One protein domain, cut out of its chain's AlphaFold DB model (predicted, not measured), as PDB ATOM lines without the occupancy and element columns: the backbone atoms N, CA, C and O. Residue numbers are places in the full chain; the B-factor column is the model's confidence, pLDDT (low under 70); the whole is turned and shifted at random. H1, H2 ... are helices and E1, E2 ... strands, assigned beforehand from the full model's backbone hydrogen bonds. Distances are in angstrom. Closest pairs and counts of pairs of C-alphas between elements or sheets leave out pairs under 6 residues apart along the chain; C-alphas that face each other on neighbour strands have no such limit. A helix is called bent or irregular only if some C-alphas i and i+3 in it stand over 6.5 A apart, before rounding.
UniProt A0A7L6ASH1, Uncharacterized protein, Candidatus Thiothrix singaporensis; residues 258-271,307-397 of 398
ATOM      1  N   LEU A 258     170.066 185.672 220.710       96.12
ATOM      2  CA  LEU A 258     170.714 184.361 220.773       96.12
ATOM      3  C   LEU A 258     169.940 183.305 219.968       96.12
ATOM      4  O   LEU A 258     170.540 182.566 219.199       96.12
ATOM      5  N   ILE A 259     168.608 183.265 220.099       95.94
ATOM      6  CA  ILE A 259     167.763 182.323 219.343       95.94
ATOM      7  C   ILE A 259     167.834 182.637 217.848       95.94
ATOM      8  O   ILE A 259     167.899 181.733 217.020       95.94
ATOM      9  N   LEU A 260     167.837 183.920 217.485       96.12
ATOM     10  CA  LEU A 260     167.953 184.337 216.090       96.12
ATOM     11  C   LEU A 260     169.334 184.008 215.501       96.12
ATOM     12  O   LEU A 260     169.400 183.641 214.329       96.12
ATOM     13  N   ASP A 261     170.408 184.113 216.291       95.69
ATOM     14  CA  ASP A 261     171.758 183.673 215.913       95.69
ATOM     15  C   ASP A 261     171.784 182.155 215.695       95.69
ATOM     16  O   ASP A 261     172.196 181.700 214.631       95.69
ATOM     17  N   GLU A 262     171.251 181.374 216.637       94.12
ATOM     18  CA  GLU A 262     171.178 179.911 216.533       94.12
ATOM     19  C   GLU A 262     170.330 179.450 215.339       94.12
ATOM     20  O   GLU A 262     170.717 178.524 214.619       94.12
ATOM     21  N   CYS A 263     169.192 180.101 215.080       93.69
ATOM     22  CA  CYS A 263     168.384 179.842 213.892       93.69
ATOM     23  C   CYS A 263     169.153 180.179 212.613       93.69
ATOM     24  O   CYS A 263     169.120 179.401 211.658       93.69
ATOM     25  N   ALA A 264     169.844 181.322 212.577       92.44
ATOM     26  CA  ALA A 264     170.590 181.730 211.398       92.44
ATOM     27  C   ALA A 264     171.766 180.795 211.106       92.44
ATOM     28  O   ALA A 264     171.964 180.415 209.951       92.44
ATOM     29  N   ASP A 265     172.482 180.368 212.144       90.50
ATOM     30  CA  ASP A 265     173.543 179.376 212.040       90.50
ATOM     31  C   ASP A 265     172.976 178.039 211.559       90.50
ATOM     32  O   ASP A 265     173.474 177.476 210.588       90.50
ATOM     33  N   SER A 266     171.883 177.555 212.153       88.31
ATOM     34  CA  SER A 266     171.271 176.277 211.765       88.31
ATOM     35  C   SER A 266     170.852 176.254 210.291       88.31
ATOM     36  O   SER A 266     171.104 175.277 209.584       88.31
ATOM     37  N   ILE A 267     170.274 177.349 209.792       86.81
ATOM     38  CA  ILE A 267     169.887 177.473 208.380       86.81
ATOM     39  C   ILE A 267     171.123 177.657 207.487       86.81
ATOM     40  O   ILE A 267     171.204 177.058 206.418       86.81
ATOM     41  N   GLY A 268     172.114 178.433 207.931       75.81
ATOM     42  CA  GLY A 268     173.355 178.674 207.191       75.81
ATOM     43  C   GLY A 268     174.261 177.444 207.067       75.81
ATOM     44  O   GLY A 268     174.941 177.278 206.053       75.81
ATOM     45  N   PHE A 269     174.262 176.562 208.072       62.84
ATOM     46  CA  PHE A 269     175.023 175.306 208.079       62.84
ATOM     47  C   PHE A 269     174.323 174.166 207.342       62.84
ATOM     48  O   PHE A 269     174.990 173.196 206.975       62.84
ATOM     49  N   SER A 270     173.019 174.292 207.091       60.81
ATOM     50  CA  SER A 270     172.241 173.355 206.282       60.81
ATOM     51  C   SER A 270     172.629 173.508 204.811       60.81
ATOM     52  O   SER A 270     171.907 174.053 203.992       60.81
ATOM     53  N   LEU A 271     173.830 173.064 204.468       55.50
ATOM     54  CA  LEU A 271     174.280 172.902 203.098       55.50
ATOM     55  C   LEU A 271     173.877 171.496 202.673       55.50
ATOM     56  O   LEU A 271     174.633 170.550 202.881       55.50
ATOM     57  N   HIS A 307     166.151 179.883 200.571       90.62
ATOM     58  CA  HIS A 307     165.312 181.065 200.652       90.62
ATOM     59  C   HIS A 307     164.214 180.813 201.679       90.62
ATOM     60  O   HIS A 307     163.431 179.874 201.556       90.62
ATOM     61  N   ILE A 308     164.145 181.633 202.720       93.69
ATOM     62  CA  ILE A 308     163.144 181.450 203.771       93.69
ATOM     63  C   ILE A 308     161.884 182.209 203.358       93.69
ATOM     64  O   ILE A 308     161.917 183.421 203.140       93.69
ATOM     65  N   LEU A 309     160.758 181.513 203.258       95.38
ATOM     66  CA  LEU A 309     159.451 182.123 203.045       95.38
ATOM     67  C   LEU A 309     158.676 182.094 204.359       95.38
ATOM     68  O   LEU A 309     158.246 181.036 204.810       95.38
ATOM     69  N   VAL A 310     158.473 183.260 204.964       95.56
ATOM     70  CA  VAL A 310     157.655 183.391 206.173       95.56
ATOM     71  C   VAL A 310     156.277 183.896 205.782       95.56
ATOM     72  O   VAL A 310     156.143 185.026 205.321       95.56
ATOM     73  N   LEU A 311     155.252 183.072 205.971       94.62
ATOM     74  CA  LEU A 311     153.862 183.407 205.687       94.62
ATOM     75  C   LEU A 311     153.153 183.765 206.989       94.62
ATOM     76  O   LEU A 311     153.023 182.924 207.873       94.62
ATOM     77  N   VAL A 312     152.693 185.006 207.113       93.25
ATOM     78  CA  VAL A 312     151.962 185.494 208.288       93.25
ATOM     79  C   VAL A 312     150.521 185.759 207.895       93.25
ATOM     80  O   VAL A 312     150.251 186.539 206.978       93.25
ATOM     81  N   ASP A 313     149.584 185.140 208.599       91.81
ATOM     82  CA  ASP A 313     148.173 185.449 208.439       91.81
ATOM     83  C   ASP A 313     147.833 186.834 208.993       91.81
ATOM     84  O   ASP A 313     148.108 187.158 210.150       91.81
ATOM     85  N   ILE A 314     147.235 187.665 208.139       87.31
ATOM     86  CA  ILE A 314     146.779 189.004 208.510       87.31
ATOM     87  C   ILE A 314     145.351 189.028 209.047       87.31
ATOM     88  O   ILE A 314     144.919 190.038 209.600       87.31
ATOM     89  N   THR A 315     144.604 187.940 208.855       81.56
ATOM     90  CA  THR A 315     143.217 187.821 209.314       81.56
ATOM     91  C   THR A 315     143.111 187.311 210.743       81.56
ATOM     92  O   THR A 315     142.119 187.610 211.410       81.56
ATOM     93  N   ALA A 316     144.146 186.636 211.247       75.94
ATOM     94  CA  ALA A 316     144.325 186.373 212.661       75.94
ATOM     95  C   ALA A 316     144.268 187.705 213.426       75.94
ATOM     96  O   ALA A 316     145.197 188.516 213.397       75.94
ATOM     97  N   SER A 317     143.167 187.926 214.152       54.62
ATOM     98  CA  SER A 317     142.937 189.096 215.021       54.62
ATOM     99  C   SER A 317     144.038 189.298 216.076       54.62
ATOM    100  O   SER A 317     144.104 190.333 216.739       54.62
ATOM    101  N   GLU A 318     144.918 188.309 216.197       58.19
ATOM    102  CA  GLU A 318     146.061 188.205 217.087       58.19
ATOM    103  C   GLU A 318     147.388 188.677 216.474       58.19
ATOM    104  O   GLU A 318     148.426 188.517 217.107       58.19
ATOM    105  N   GLN A 319     147.415 189.336 215.308       54.06
ATOM    106  CA  GLN A 319     148.664 189.945 214.811       54.06
ATOM    107  C   GLN A 319     149.318 190.914 215.813       54.06
ATOM    108  O   GLN A 319     150.533 191.089 215.809       54.06
ATOM    109  N   ARG A 320     148.526 191.529 216.702       60.56
ATOM    110  CA  ARG A 320     149.045 192.345 217.815       60.56
ATOM    111  C   ARG A 320     149.664 191.519 218.954       60.56
ATOM    112  O   ARG A 320     150.367 192.088 219.777       60.56
ATOM    113  N   TRP A 321     149.373 190.224 219.019       57.25
ATOM    114  CA  TRP A 321     149.724 189.325 220.118       57.25
ATOM    115  C   TRP A 321     150.841 188.349 219.756       57.25
ATOM    116  O   TRP A 321     151.521 187.905 220.666       57.25
ATOM    117  N   CYS A 322     151.078 188.052 218.474       70.94
ATOM    118  CA  CYS A 322     152.188 187.197 218.043       70.94
ATOM    119  C   CYS A 322     153.111 187.934 217.050       70.94
ATOM    120  O   CYS A 322     153.038 187.708 215.838       70.94
ATOM    121  N   PRO A 323     154.003 188.825 217.530       85.44
ATOM    122  CA  PRO A 323     154.974 189.521 216.679       85.44
ATOM    123  C   PRO A 323     156.066 188.589 216.127       85.44
ATOM    124  O   PRO A 323     156.867 189.013 215.293       85.44
ATOM    125  N   MET A 324     156.079 187.317 216.545       90.25
ATOM    126  CA  MET A 324     157.136 186.344 216.269       90.25
ATOM    127  C   MET A 324     157.480 186.227 214.779       90.25
ATOM    128  O   MET A 324     158.656 186.228 214.434       90.25
ATOM    129  N   GLY A 325     156.489 186.196 213.880       91.88
ATOM    130  CA  GLY A 325     156.754 186.113 212.437       91.88
ATOM    131  C   GLY A 325     157.526 187.325 211.899       91.88
ATOM    132  O   GLY A 325     158.456 187.176 211.107       91.88
ATOM    133  N   TYR A 326     157.201 188.532 212.371       91.94
ATOM    134  CA  TYR A 326     157.899 189.762 211.982       91.94
ATOM    135  C   TYR A 326     159.270 189.889 212.651       91.94
ATOM    136  O   TYR A 326     160.221 190.339 212.006       91.94
ATOM    137  N   GLU A 327     159.384 189.486 213.918       93.81
ATOM    138  CA  GLU A 327     160.655 189.433 214.646       93.81
ATOM    139  C   GLU A 327     161.627 188.458 213.986       93.81
ATOM    140  O   GLU A 327     162.775 188.823 213.746       93.81
ATOM    141  N   LEU A 328     161.152 187.271 213.595       95.44
ATOM    142  CA  LEU A 328     161.937 186.268 212.883       95.44
ATOM    143  C   LEU A 328     162.444 186.827 211.551       95.44
ATOM    144  O   LEU A 328     163.643 186.790 211.280       95.44
ATOM    145  N   VAL A 329     161.554 187.407 210.736       95.69
ATOM    146  CA  VAL A 329     161.940 188.002 209.448       95.69
ATOM    147  C   VAL A 329     162.969 189.108 209.634       95.69
ATOM    148  O   VAL A 329     163.988 189.125 208.946       95.69
ATOM    149  N   THR A 330     162.719 190.033 210.559       95.50
ATOM    150  CA  THR A 330     163.613 191.170 210.797       95.50
ATOM    151  C   THR A 330     164.967 190.692 211.319       95.50
ATOM    152  O   THR A 330     166.004 191.108 210.800       95.50
ATOM    153  N   GLY A 331     164.961 189.780 212.292       96.06
ATOM    154  CA  GLY A 331     166.151 189.221 212.920       96.06
ATOM    155  C   GLY A 331     167.027 188.428 211.957       96.06
ATOM    156  O   GLY A 331     168.240 188.641 211.917       96.06
ATOM    157  N   LEU A 332     166.435 187.562 211.132       95.69
ATOM    158  CA  LEU A 332     167.177 186.777 210.141       95.69
ATOM    159  C   LEU A 332     167.662 187.638 208.965       95.69
ATOM    160  O   LEU A 332     168.780 187.452 208.485       95.69
ATOM    161  N   ARG A 333     166.881 188.642 208.536       95.44
ATOM    162  CA  ARG A 333     167.300 189.585 207.484       95.44
ATOM    163  C   ARG A 333     168.507 190.420 207.920       95.44
ATOM    164  O   ARG A 333     169.414 190.635 207.122       95.44
ATOM    165  N   GLN A 334     168.555 190.852 209.183       96.62
ATOM    166  CA  GLN A 334     169.721 191.549 209.750       96.62
ATOM    167  C   GLN A 334     170.986 190.677 209.764       96.62
ATOM    168  O   GLN A 334     172.089 191.205 209.652       96.62
ATOM    169  N   ARG A 335     170.823 189.352 209.837       94.75
ATOM    170  CA  ARG A 335     171.905 188.356 209.766       94.75
ATOM    171  C   ARG A 335     172.283 187.972 208.329       94.75
ATOM    172  O   ARG A 335     173.158 187.139 208.126       94.75
ATOM    173  N   GLY A 336     171.669 188.607 207.328       94.19
ATOM    174  CA  GLY A 336     172.014 188.446 205.914       94.19
ATOM    175  C   GLY A 336     171.348 187.260 205.217       94.19
ATOM    176  O   GLY A 336     171.742 186.931 204.099       94.19
ATOM    177  N   LEU A 337     170.347 186.625 205.837       92.56
ATOM    178  CA  LEU A 337     169.624 185.521 205.209       92.56
ATOM    179  C   LEU A 337     168.594 186.024 204.183       92.56
ATOM    180  O   LEU A 337     167.903 187.020 204.436       92.56
ATOM    181  N   PRO A 338     168.460 185.342 203.029       92.62
ATOM    182  CA  PRO A 338     167.462 185.682 202.029       92.62
ATOM    183  C   PRO A 338     166.078 185.237 202.519       92.62
ATOM    184  O   PRO A 338     165.774 184.048 202.601       92.62
ATOM    185  N   ILE A 339     165.251 186.214 202.901       94.75
ATOM    186  CA  ILE A 339     163.938 185.979 203.507       94.75
ATOM    187  C   ILE A 339     162.850 186.846 202.867       94.75
ATOM    188  O   ILE A 339     162.963 188.080 202.804       94.75
ATOM    189  N   THR A 340     161.776 186.192 202.427       95.44
ATOM    190  CA  THR A 340     160.552 186.834 201.933       95.44
ATOM    191  C   THR A 340     159.462 186.724 202.986       95.44
ATOM    192  O   THR A 340     159.163 185.639 203.475       95.44
ATOM    193  N   LEU A 341     158.844 187.860 203.309       96.00
ATOM    194  CA  LEU A 341     157.635 187.907 204.119       96.00
ATOM    195  C   LEU A 341     156.415 187.911 203.194       96.00
ATOM    196  O   LEU A 341     156.234 188.845 202.411       96.00
ATOM    197  N   GLY A 342     155.573 186.894 203.325       95.69
ATOM    198  CA  GLY A 342     154.263 186.816 202.702       95.69
ATOM    199  C   GLY A 342     153.143 187.060 203.708       95.69
ATOM    200  O   GLY A 342     153.214 186.647 204.862       95.69
ATOM    201  N   ARG A 343     152.093 187.745 203.268       94.31
ATOM    202  CA  ARG A 343     150.880 188.031 204.035       94.31
ATOM    203  C   ARG A 343     149.725 187.204 203.490       94.31
ATOM    204  O   ARG A 343     149.356 187.383 202.327       94.31
ATOM    205  N   LEU A 344     149.159 186.332 204.318       93.12
ATOM    206  CA  LEU A 344     148.007 185.499 203.967       93.12
ATOM    207  C   LEU A 344     146.701 186.221 204.300       93.12
ATOM    208  O   LEU A 344     146.612 186.927 205.302       93.12
ATOM    209  N   TYR A 345     145.686 186.016 203.463       90.06
ATOM    210  CA  TYR A 345     144.349 186.603 203.607       90.06
ATOM    211  C   TYR A 345     143.294 185.494 203.743       90.06
ATOM    212  O   TYR A 345     142.357 185.418 202.949       90.06
ATOM    213  N   GLY A 346     143.477 184.586 204.706       85.25
ATOM    214  CA  GLY A 346     142.557 183.461 204.929       85.25
ATOM    215  C   GLY A 346     142.629 182.327 203.894       85.25
ATOM    216  O   GLY A 346     141.716 181.510 203.818       85.25
ATOM    217  N   ASN A 347     143.682 182.281 203.074       90.06
ATOM    218  CA  ASN A 347     143.943 181.215 202.105       90.06
ATOM    219  C   ASN A 347     145.456 180.992 201.998       90.06
ATOM    220  O   ASN A 347     146.190 181.964 201.857       90.06
ATOM    221  N   LEU A 348     145.902 179.733 202.030       92.44
ATOM    222  CA  LEU A 348     147.309 179.343 201.903       92.44
ATOM    223  C   LEU A 348     147.857 179.374 200.471       92.44
ATOM    224  O   LEU A 348     149.066 179.424 200.280       92.44
ATOM    225  N   ARG A 349     146.988 179.347 199.456       94.19
ATOM    226  CA  ARG A 349     147.404 179.246 198.045       94.19
ATOM    227  C   ARG A 349     148.025 180.516 197.490       94.19
ATOM    228  O   ARG A 349     148.738 180.451 196.498       94.19
ATOM    229  N   GLU A 350     147.727 181.662 198.086       95.25
ATOM    230  CA  GLU A 350     148.168 182.962 197.597       95.25
ATOM    231  C   GLU A 350     148.569 183.832 198.778       95.25
ATOM    232  O   GLU A 350     147.881 183.882 199.800       95.25
ATOM    233  N   PHE A 351     149.660 184.566 198.623       95.62
ATOM    234  CA  PHE A 351     150.109 185.518 199.623       95.62
ATOM    235  C   PHE A 351     150.529 186.821 198.956       95.62
ATOM    236  O   PHE A 351     150.893 186.856 197.781       95.62
ATOM    237  N   ARG A 352     150.480 187.920 199.714       96.00
ATOM    238  CA  ARG A 352     151.032 189.204 199.266       96.00
ATOM    239  C   ARG A 352     152.396 189.456 199.874       96.00
ATOM    240  O   ARG A 352     152.542 189.365 201.090       96.00
ATOM    241  N   THR A 353     153.369 189.816 199.056       95.94
ATOM    242  CA  THR A 353     154.696 190.237 199.519       95.94
ATOM    243  C   THR A 353     154.636 191.578 200.261       95.94
ATOM    244  O   THR A 353     153.613 192.274 200.283       95.94
ATOM    245  N   ASP A 354     155.760 191.988 200.845       88.31
ATOM    246  CA  ASP A 354     155.950 193.335 201.391       88.31
ATOM    247  C   ASP A 354     155.852 194.441 200.322       88.31
ATOM    248  O   ASP A 354     155.404 195.545 200.636       88.31
ATOM    249  N   THR A 355     156.169 194.134 199.058       91.94
ATOM    250  CA  THR A 355     155.941 195.016 197.896       91.94
ATOM    251  C   THR A 355     154.470 195.095 197.471       91.94
ATOM    252  O   THR A 355     154.099 195.979 196.697       91.94
ATOM    253  N   GLY A 356     153.614 194.214 197.999       92.31
ATOM    254  CA  GLY A 356     152.189 194.134 197.679       92.31
ATOM    255  C   GLY A 356     151.859 193.279 196.454       92.31
ATOM    256  O   GLY A 356     150.691 193.227 196.063       92.31
ATOM    257  N   GLU A 357     152.852 192.610 195.870       95.62
ATOM    258  CA  GLU A 357     152.677 191.649 194.785       95.62
ATOM    259  C   GLU A 357     151.964 190.398 195.298       95.62
ATOM    260  O   GLU A 357     152.285 189.892 196.371       95.62
ATOM    261  N   LEU A 358     150.966 189.926 194.550       96.38
ATOM    262  CA  LEU A 358     150.240 188.701 194.863       96.38
ATOM    263  C   LEU A 358     150.940 187.536 194.165       96.38
ATOM    264  O   LEU A 358     150.965 187.492 192.938       96.38
ATOM    265  N   ILE A 359     151.480 186.609 194.948       96.00
ATOM    266  CA  ILE A 359     152.196 185.433 194.457       96.00
ATOM    267  C   ILE A 359     151.382 184.193 194.825       96.00
ATOM    268  O   ILE A 359     150.933 184.049 195.967       96.00
ATOM    269  N   ALA A 360     151.178 183.310 193.850       95.00
ATOM    270  CA  ALA A 360     150.621 181.990 194.099       95.00
ATOM    271  C   ALA A 360     151.718 181.102 194.694       95.00
ATOM    272  O   ALA A 360     152.830 181.062 194.181       95.00
ATOM    273  N   LEU A 361     151.424 180.370 195.763       92.88
ATOM    274  CA  LEU A 361     152.417 179.512 196.401       92.88
ATOM    275  C   LEU A 361     152.938 178.459 195.411       92.88
ATOM    276  O   LEU A 361     154.140 178.267 195.308       92.88
ATOM    277  N   GLU A 362     152.054 177.890 194.590       91.19
ATOM    278  CA  GLU A 362     152.389 176.921 193.535       91.19
ATOM    279  C   GLU A 362     153.419 177.459 192.519       91.19
ATOM    280  O   GLU A 362     154.248 176.693 192.037       91.19
ATOM    281  N   SER A 363     153.455 178.771 192.236       91.94
ATOM    282  CA  SER A 363     154.449 179.316 191.297       91.94
ATOM    283  C   SER A 363     155.869 179.312 191.866       91.94
ATOM    284  O   SER A 363     156.825 179.301 191.099       91.94
ATOM    285  N   LEU A 364     156.033 179.281 193.195       89.94
ATOM    286  CA  LEU A 364     157.354 179.132 193.816       89.94
ATOM    287  C   LEU A 364     157.919 177.718 193.655       89.94
ATOM    288  O   LEU A 364     159.139 177.558 193.617       89.94
ATOM    289  N   ALA A 365     157.054 176.708 193.512       83.00
ATOM    290  CA  ALA A 365     157.474 175.339 193.212       83.00
ATOM    291  C   ALA A 365     158.198 175.273 191.857       83.00
ATOM    292  O   ALA A 365     159.194 174.567 191.696       83.00
ATOM    293  N   GLU A 366     157.698 176.034 190.877       83.12
ATOM    294  CA  GLU A 366     158.229 176.063 189.513       83.12
ATOM    295  C   GLU A 366     159.591 176.764 189.427       83.12
ATOM    296  O   GLU A 366     160.426 176.390 188.599       83.12
ATOM    297  N   GLU A 367     159.861 177.734 190.307       81.56
ATOM    298  CA  GLU A 367     161.128 178.478 190.331       81.56
ATOM    299  C   GLU A 367     162.335 177.623 190.774       81.56
ATOM    300  O   GLU A 367     163.469 178.105 190.753       81.56
ATOM    301  N   CYS A 368     162.136 176.331 191.084       60.03
ATOM    302  CA  CYS A 368     163.186 175.359 191.425       60.03
ATOM    303  C   CYS A 368     164.085 175.805 192.597       60.03
ATOM    304  O   CYS A 368     165.230 175.363 192.717       60.03
ATOM    305  N   GLY A 369     163.582 176.704 193.445       70.69
ATOM    306  CA  GLY A 369     164.290 177.201 194.615       70.69
ATOM    307  C   GLY A 369     164.174 176.240 195.794       70.69
ATOM    308  O   GLY A 369     163.148 175.602 196.007       70.69
ATOM    309  N   HIS A 370     165.234 176.161 196.592       84.06
ATOM    310  CA  HIS A 370     165.187 175.497 197.888       84.06
ATOM    311  C   HIS A 370     164.550 176.454 198.900       84.06
ATOM    312  O   HIS A 370     165.214 177.378 199.383       84.06
ATOM    313  N   TYR A 371     163.260 176.265 199.183       89.00
ATOM    314  CA  TYR A 371     162.515 177.103 200.120       89.00
ATOM    315  C   TYR A 371     162.323 176.410 201.466       89.00
ATOM    316  O   TYR A 371     161.899 175.262 201.525       89.00
ATOM    317  N   ILE A 372     162.551 177.148 202.553       90.94
ATOM    318  CA  ILE A 372     162.020 176.778 203.869       90.94
ATOM    319  C   ILE A 372     160.779 177.629 204.099       90.94
ATOM    320  O   ILE A 372     160.881 178.850 204.237       90.94
ATOM    321  N   VAL A 373     159.607 176.994 204.126       93.31
ATOM    322  CA  VAL A 373     158.333 177.687 204.341       93.31
ATOM    323  C   VAL A 373     157.946 177.601 205.814       93.31
ATOM    324  O   VAL A 373     157.753 176.515 206.353       93.31
ATOM    325  N   VAL A 374     157.815 178.755 206.468       93.81
ATOM    326  CA  VAL A 374     157.365 178.875 207.861       93.81
ATOM    327  C   VAL A 374     156.037 179.613 207.878       93.81
ATOM    328  O   VAL A 374     155.951 180.750 207.417       93.81
ATOM    329  N   ILE A 375     154.996 178.977 208.411       93.06
ATOM    330  CA  ILE A 375     153.633 179.512 208.390       93.06
ATOM    331  C   ILE A 375     153.210 179.883 209.813       93.06
ATOM    332  O   ILE A 375     153.102 179.025 210.683       93.06
ATOM    333  N   PHE A 376     152.936 181.167 210.027       91.62
ATOM    334  CA  PHE A 376     152.329 181.717 211.234       91.62
ATOM    335  C   PHE A 376     150.861 182.023 210.940       91.62
ATOM    336  O   PHE A 376     150.530 183.085 210.408       91.62
ATOM    337  N   ALA A 377     149.982 181.079 211.259       88.38
ATOM    338  CA  ALA A 377     148.553 181.191 211.002       88.38
ATOM    339  C   ALA A 377     147.735 180.699 212.200       88.38
ATOM    340  O   ALA A 377     148.138 179.772 212.899       88.38
ATOM    341  N   ASP A 378     146.571 181.316 212.411       82.12
ATOM    342  CA  ASP A 378     145.545 180.787 213.314       82.12
ATOM    343  C   ASP A 378     144.897 179.539 212.675       82.12
ATOM    344  O   ASP A 378     144.872 179.386 211.447       82.12
ATOM    345  N   THR A 379     144.306 178.658 213.488       75.31
ATOM    346  CA  THR A 379     143.654 177.405 213.062       75.31
ATOM    347  C   THR A 379     142.514 177.623 212.065       75.31
ATOM    348  O   THR A 379     141.978 176.672 211.510       75.31
ATOM    349  N   ARG A 380     142.091 178.874 211.862       77.94
ATOM    350  CA  ARG A 380     141.037 179.262 210.922       77.94
ATOM    351  C   ARG A 380     141.519 179.378 209.479       77.94
ATOM    352  O   ARG A 380     140.691 179.302 208.578       77.94
ATOM    353  N   VAL A 381     142.815 179.607 209.260       75.81
ATOM    354  CA  VAL A 381     143.376 179.854 207.918       75.81
ATOM    355  C   VAL A 381     143.942 178.602 207.281       75.81
ATOM    356  O   VAL A 381     143.901 178.484 206.061       75.81
ATOM    357  N   VAL A 382     144.417 177.668 208.101       84.12
ATOM    358  CA  VAL A 382     144.841 176.344 207.650       84.12
ATOM    359  C   VAL A 382     143.710 175.365 207.927       84.12
ATOM    360  O   VAL A 382     143.592 174.826 209.027       84.12
ATOM    361  N   ASP A 383     142.857 175.137 206.934       88.38
ATOM    362  CA  ASP A 383     141.877 174.060 207.017       88.38
ATOM    363  C   ASP A 383     142.583 172.768 206.619       88.38
ATOM    364  O   ASP A 383     142.775 172.485 205.438       88.38
ATOM    365  N   TRP A 384     142.960 171.962 207.613       84.62
ATOM    366  CA  TRP A 384     143.679 170.709 207.384       84.62
ATOM    367  C   TRP A 384     143.003 169.810 206.341       84.62
ATOM    368  O   TRP A 384     143.692 169.147 205.577       84.62
ATOM    369  N   GLN A 385     141.669 169.770 206.257       88.31
ATOM    370  CA  GLN A 385     141.002 168.911 205.273       88.31
ATOM    371  C   GLN A 385     141.126 169.459 203.853       88.31
ATOM    372  O   GLN A 385     141.307 168.688 202.907       88.31
ATOM    373  N   LYS A 386     141.017 170.777 203.701       90.06
ATOM    374  CA  LYS A 386     141.044 171.454 202.403       90.06
ATOM    375  C   LYS A 386     142.467 171.665 201.885       90.06
ATOM    376  O   LYS A 386     142.705 171.526 200.685       90.06
ATOM    377  N   ASP A 387     143.390 171.979 202.784       91.94
ATOM    378  CA  ASP A 387     144.744 172.418 202.464       91.94
ATOM    379  C   ASP A 387     145.772 171.286 202.546       91.94
ATOM    380  O   ASP A 387     146.898 171.467 202.092       91.94
ATOM    381  N   LYS A 388     145.399 170.093 203.035       92.44
ATOM    382  CA  LYS A 388     146.296 168.928 203.087       92.44
ATOM    383  C   LYS A 388     147.053 168.653 201.780       92.44
ATOM    384  O   LYS A 388     148.255 168.464 201.878       92.44
ATOM    385  N   PRO A 389     146.441 168.665 200.579       93.31
ATOM    386  CA  PRO A 389     147.195 168.421 199.347       93.31
ATOM    387  C   PRO A 389     148.322 169.437 199.124       93.31
ATOM    388  O   PRO A 389     149.399 169.058 198.685       93.31
ATOM    389  N   LEU A 390     148.081 170.707 199.466       90.62
ATOM    390  CA  LEU A 390     149.079 171.770 199.370       90.62
ATOM    391  C   LEU A 390     150.161 171.604 200.445       90.62
ATOM    392  O   LEU A 390     151.333 171.793 200.159       90.62
ATOM    393  N   LEU A 391     149.791 171.235 201.674       90.88
ATOM    394  CA  LEU A 391     150.757 170.970 202.747       90.88
ATOM    395  C   LEU A 391     151.631 169.745 202.446       90.88
ATOM    396  O   LEU A 391     152.833 169.787 202.691       90.88
ATOM    397  N   ASP A 392     151.041 168.688 201.887       91.25
ATOM    398  CA  ASP A 392     151.755 167.496 201.426       91.25
ATOM    399  C   ASP A 392     152.722 167.864 200.282       91.25
ATOM    400  O   ASP A 392     153.844 167.371 200.246       91.25
ATOM    401  N   GLU A 393     152.325 168.767 199.379       89.31
ATOM    402  CA  GLU A 393     153.191 169.294 198.316       89.31
ATOM    403  C   GLU A 393     154.340 170.152 198.868       89.31
ATOM    404  O   GLU A 393     155.489 169.948 198.488       89.31
ATOM    405  N   LEU A 394     154.064 171.055 199.814       88.44
ATOM    406  CA  LEU A 394     155.087 171.870 200.481       88.44
ATOM    407  C   LEU A 394     156.074 171.022 201.284       88.44
ATOM    408  O   LEU A 394     157.256 171.353 201.353       88.44
ATOM    409  N   ALA A 395     155.613 169.922 201.880       86.38
ATOM    410  CA  ALA A 395     156.479 168.994 202.594       86.38
ATOM    411  C   ALA A 395     157.492 168.302 201.666       86.38
ATOM    412  O   ALA A 395     158.536 167.872 202.143       86.38
ATOM    413  N   LEU A 396     157.214 168.220 200.357       83.50
ATOM    414  CA  LEU A 396     158.155 167.704 199.354       83.50
ATOM    415  C   LEU A 396     159.210 168.734 198.923       83.50
ATOM    416  O   LEU A 396     160.114 168.381 198.168       83.50
ATOM    417  N   TRP A 397     159.089 170.001 199.336       78.44
ATOM    418  CA  TRP A 397     160.075 171.041 199.011       78.44
ATOM    419  C   TRP A 397     161.278 171.048 199.969       78.44
ATOM    420  O   TRP A 397     162.297 171.663 199.647       78.44
TER     421      TRP A 397
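AT A GLANCE: This is residues 258 to 271 and 307 to 397 of the 398 residues of an uncharacterized protein of Candidatus Thiothrix singaporensis (UniProt A0A7L6ASH1). A strongly twisted sheet of five strands has helix H2 packed along one face, over E2 and E1, while H1 sits off the sheet and packs on H2. H3 and H4 only graze the sheet. The printed part has 105 residues with four named helices and five named strands, in the order H1 E1 H2 E2 E3 E4 H3 E5 H4. The mixed sheet runs E4 E3 E2 E1 E5, and the class is mixed, helices and strands. The whole is compact, with a radius of gyration of the C-alphas of 13.7 A and spans of 36 by 34 by 25 A.

HOW THE PARTS SIT: H1, residues 258 to 269, is not on the sheet; its residues 260 to 264 touch H2, residues 324 to 334, at a steep tilt of 63 degrees, the closest C-alphas being those of Leu 260 and Gly 331, 6.1 A apart. E1, residues 307 to 313, H2 and E2, residues 339 to 344, form a strand-helix-strand unit, two parallel neighbour strands with a helix between, and its crossover is right-handed. N 312 and O 342 are within hydrogen-bond range at 2.8 A. H2 is on one face of the sheet, making two layers, at a height over the sheet of 9.1 A; it runs along the strands, at 20 degrees to E2 on the local plane. E2, E3, residues 350 to 353, and E4, residues 358 to 360, form a meander, each strand the antiparallel neighbour of the one before, in two hairpins; N 343 and O 352 are 2.8 A apart, N 359 and O 351 2.9 A. H3, residues 361 to 366, only grazes the sheet with residues 361 to 365. E5, residues 371 to 376, is an edge strand parallel to E1, with N 374 and O 309 at 2.9 A. H4, residues 384 to 395, is near H3 and only grazes the sheet with residues 394 to 395. Every O i to N i+4 pair is within hydrogen-bond range in H1 and H2; H4 has 6 of 8, and H3 has 0 of 2 but 3 of 3 O i to N i+3 pairs.

IN THESE COORDINATES: H1 begins at C-alpha 258 (170.714, 184.361, 220.773) and is 16.2 A long. E1 is 19.3 A, H2 15.1 A, E2 15.9 A and E5 15.8 A long. H4, 13.8 A, is irregular, with C-alphas 386 and 389 7.5 A apart, and ends at C-alpha 395 (156.479, 168.994, 202.594).

THE WHOLE: The C-alphas of Leu 271 and Ser 317, the two farthest apart, are 37.2 A apart. Residues 272 to 306 are not printed, and C-alphas 271 and 307 stand 12.4 A apart across this cut. Of the links printed whole, none is long. Confidence is under 70 at residues 269 to 271, 317 to 321 and 368.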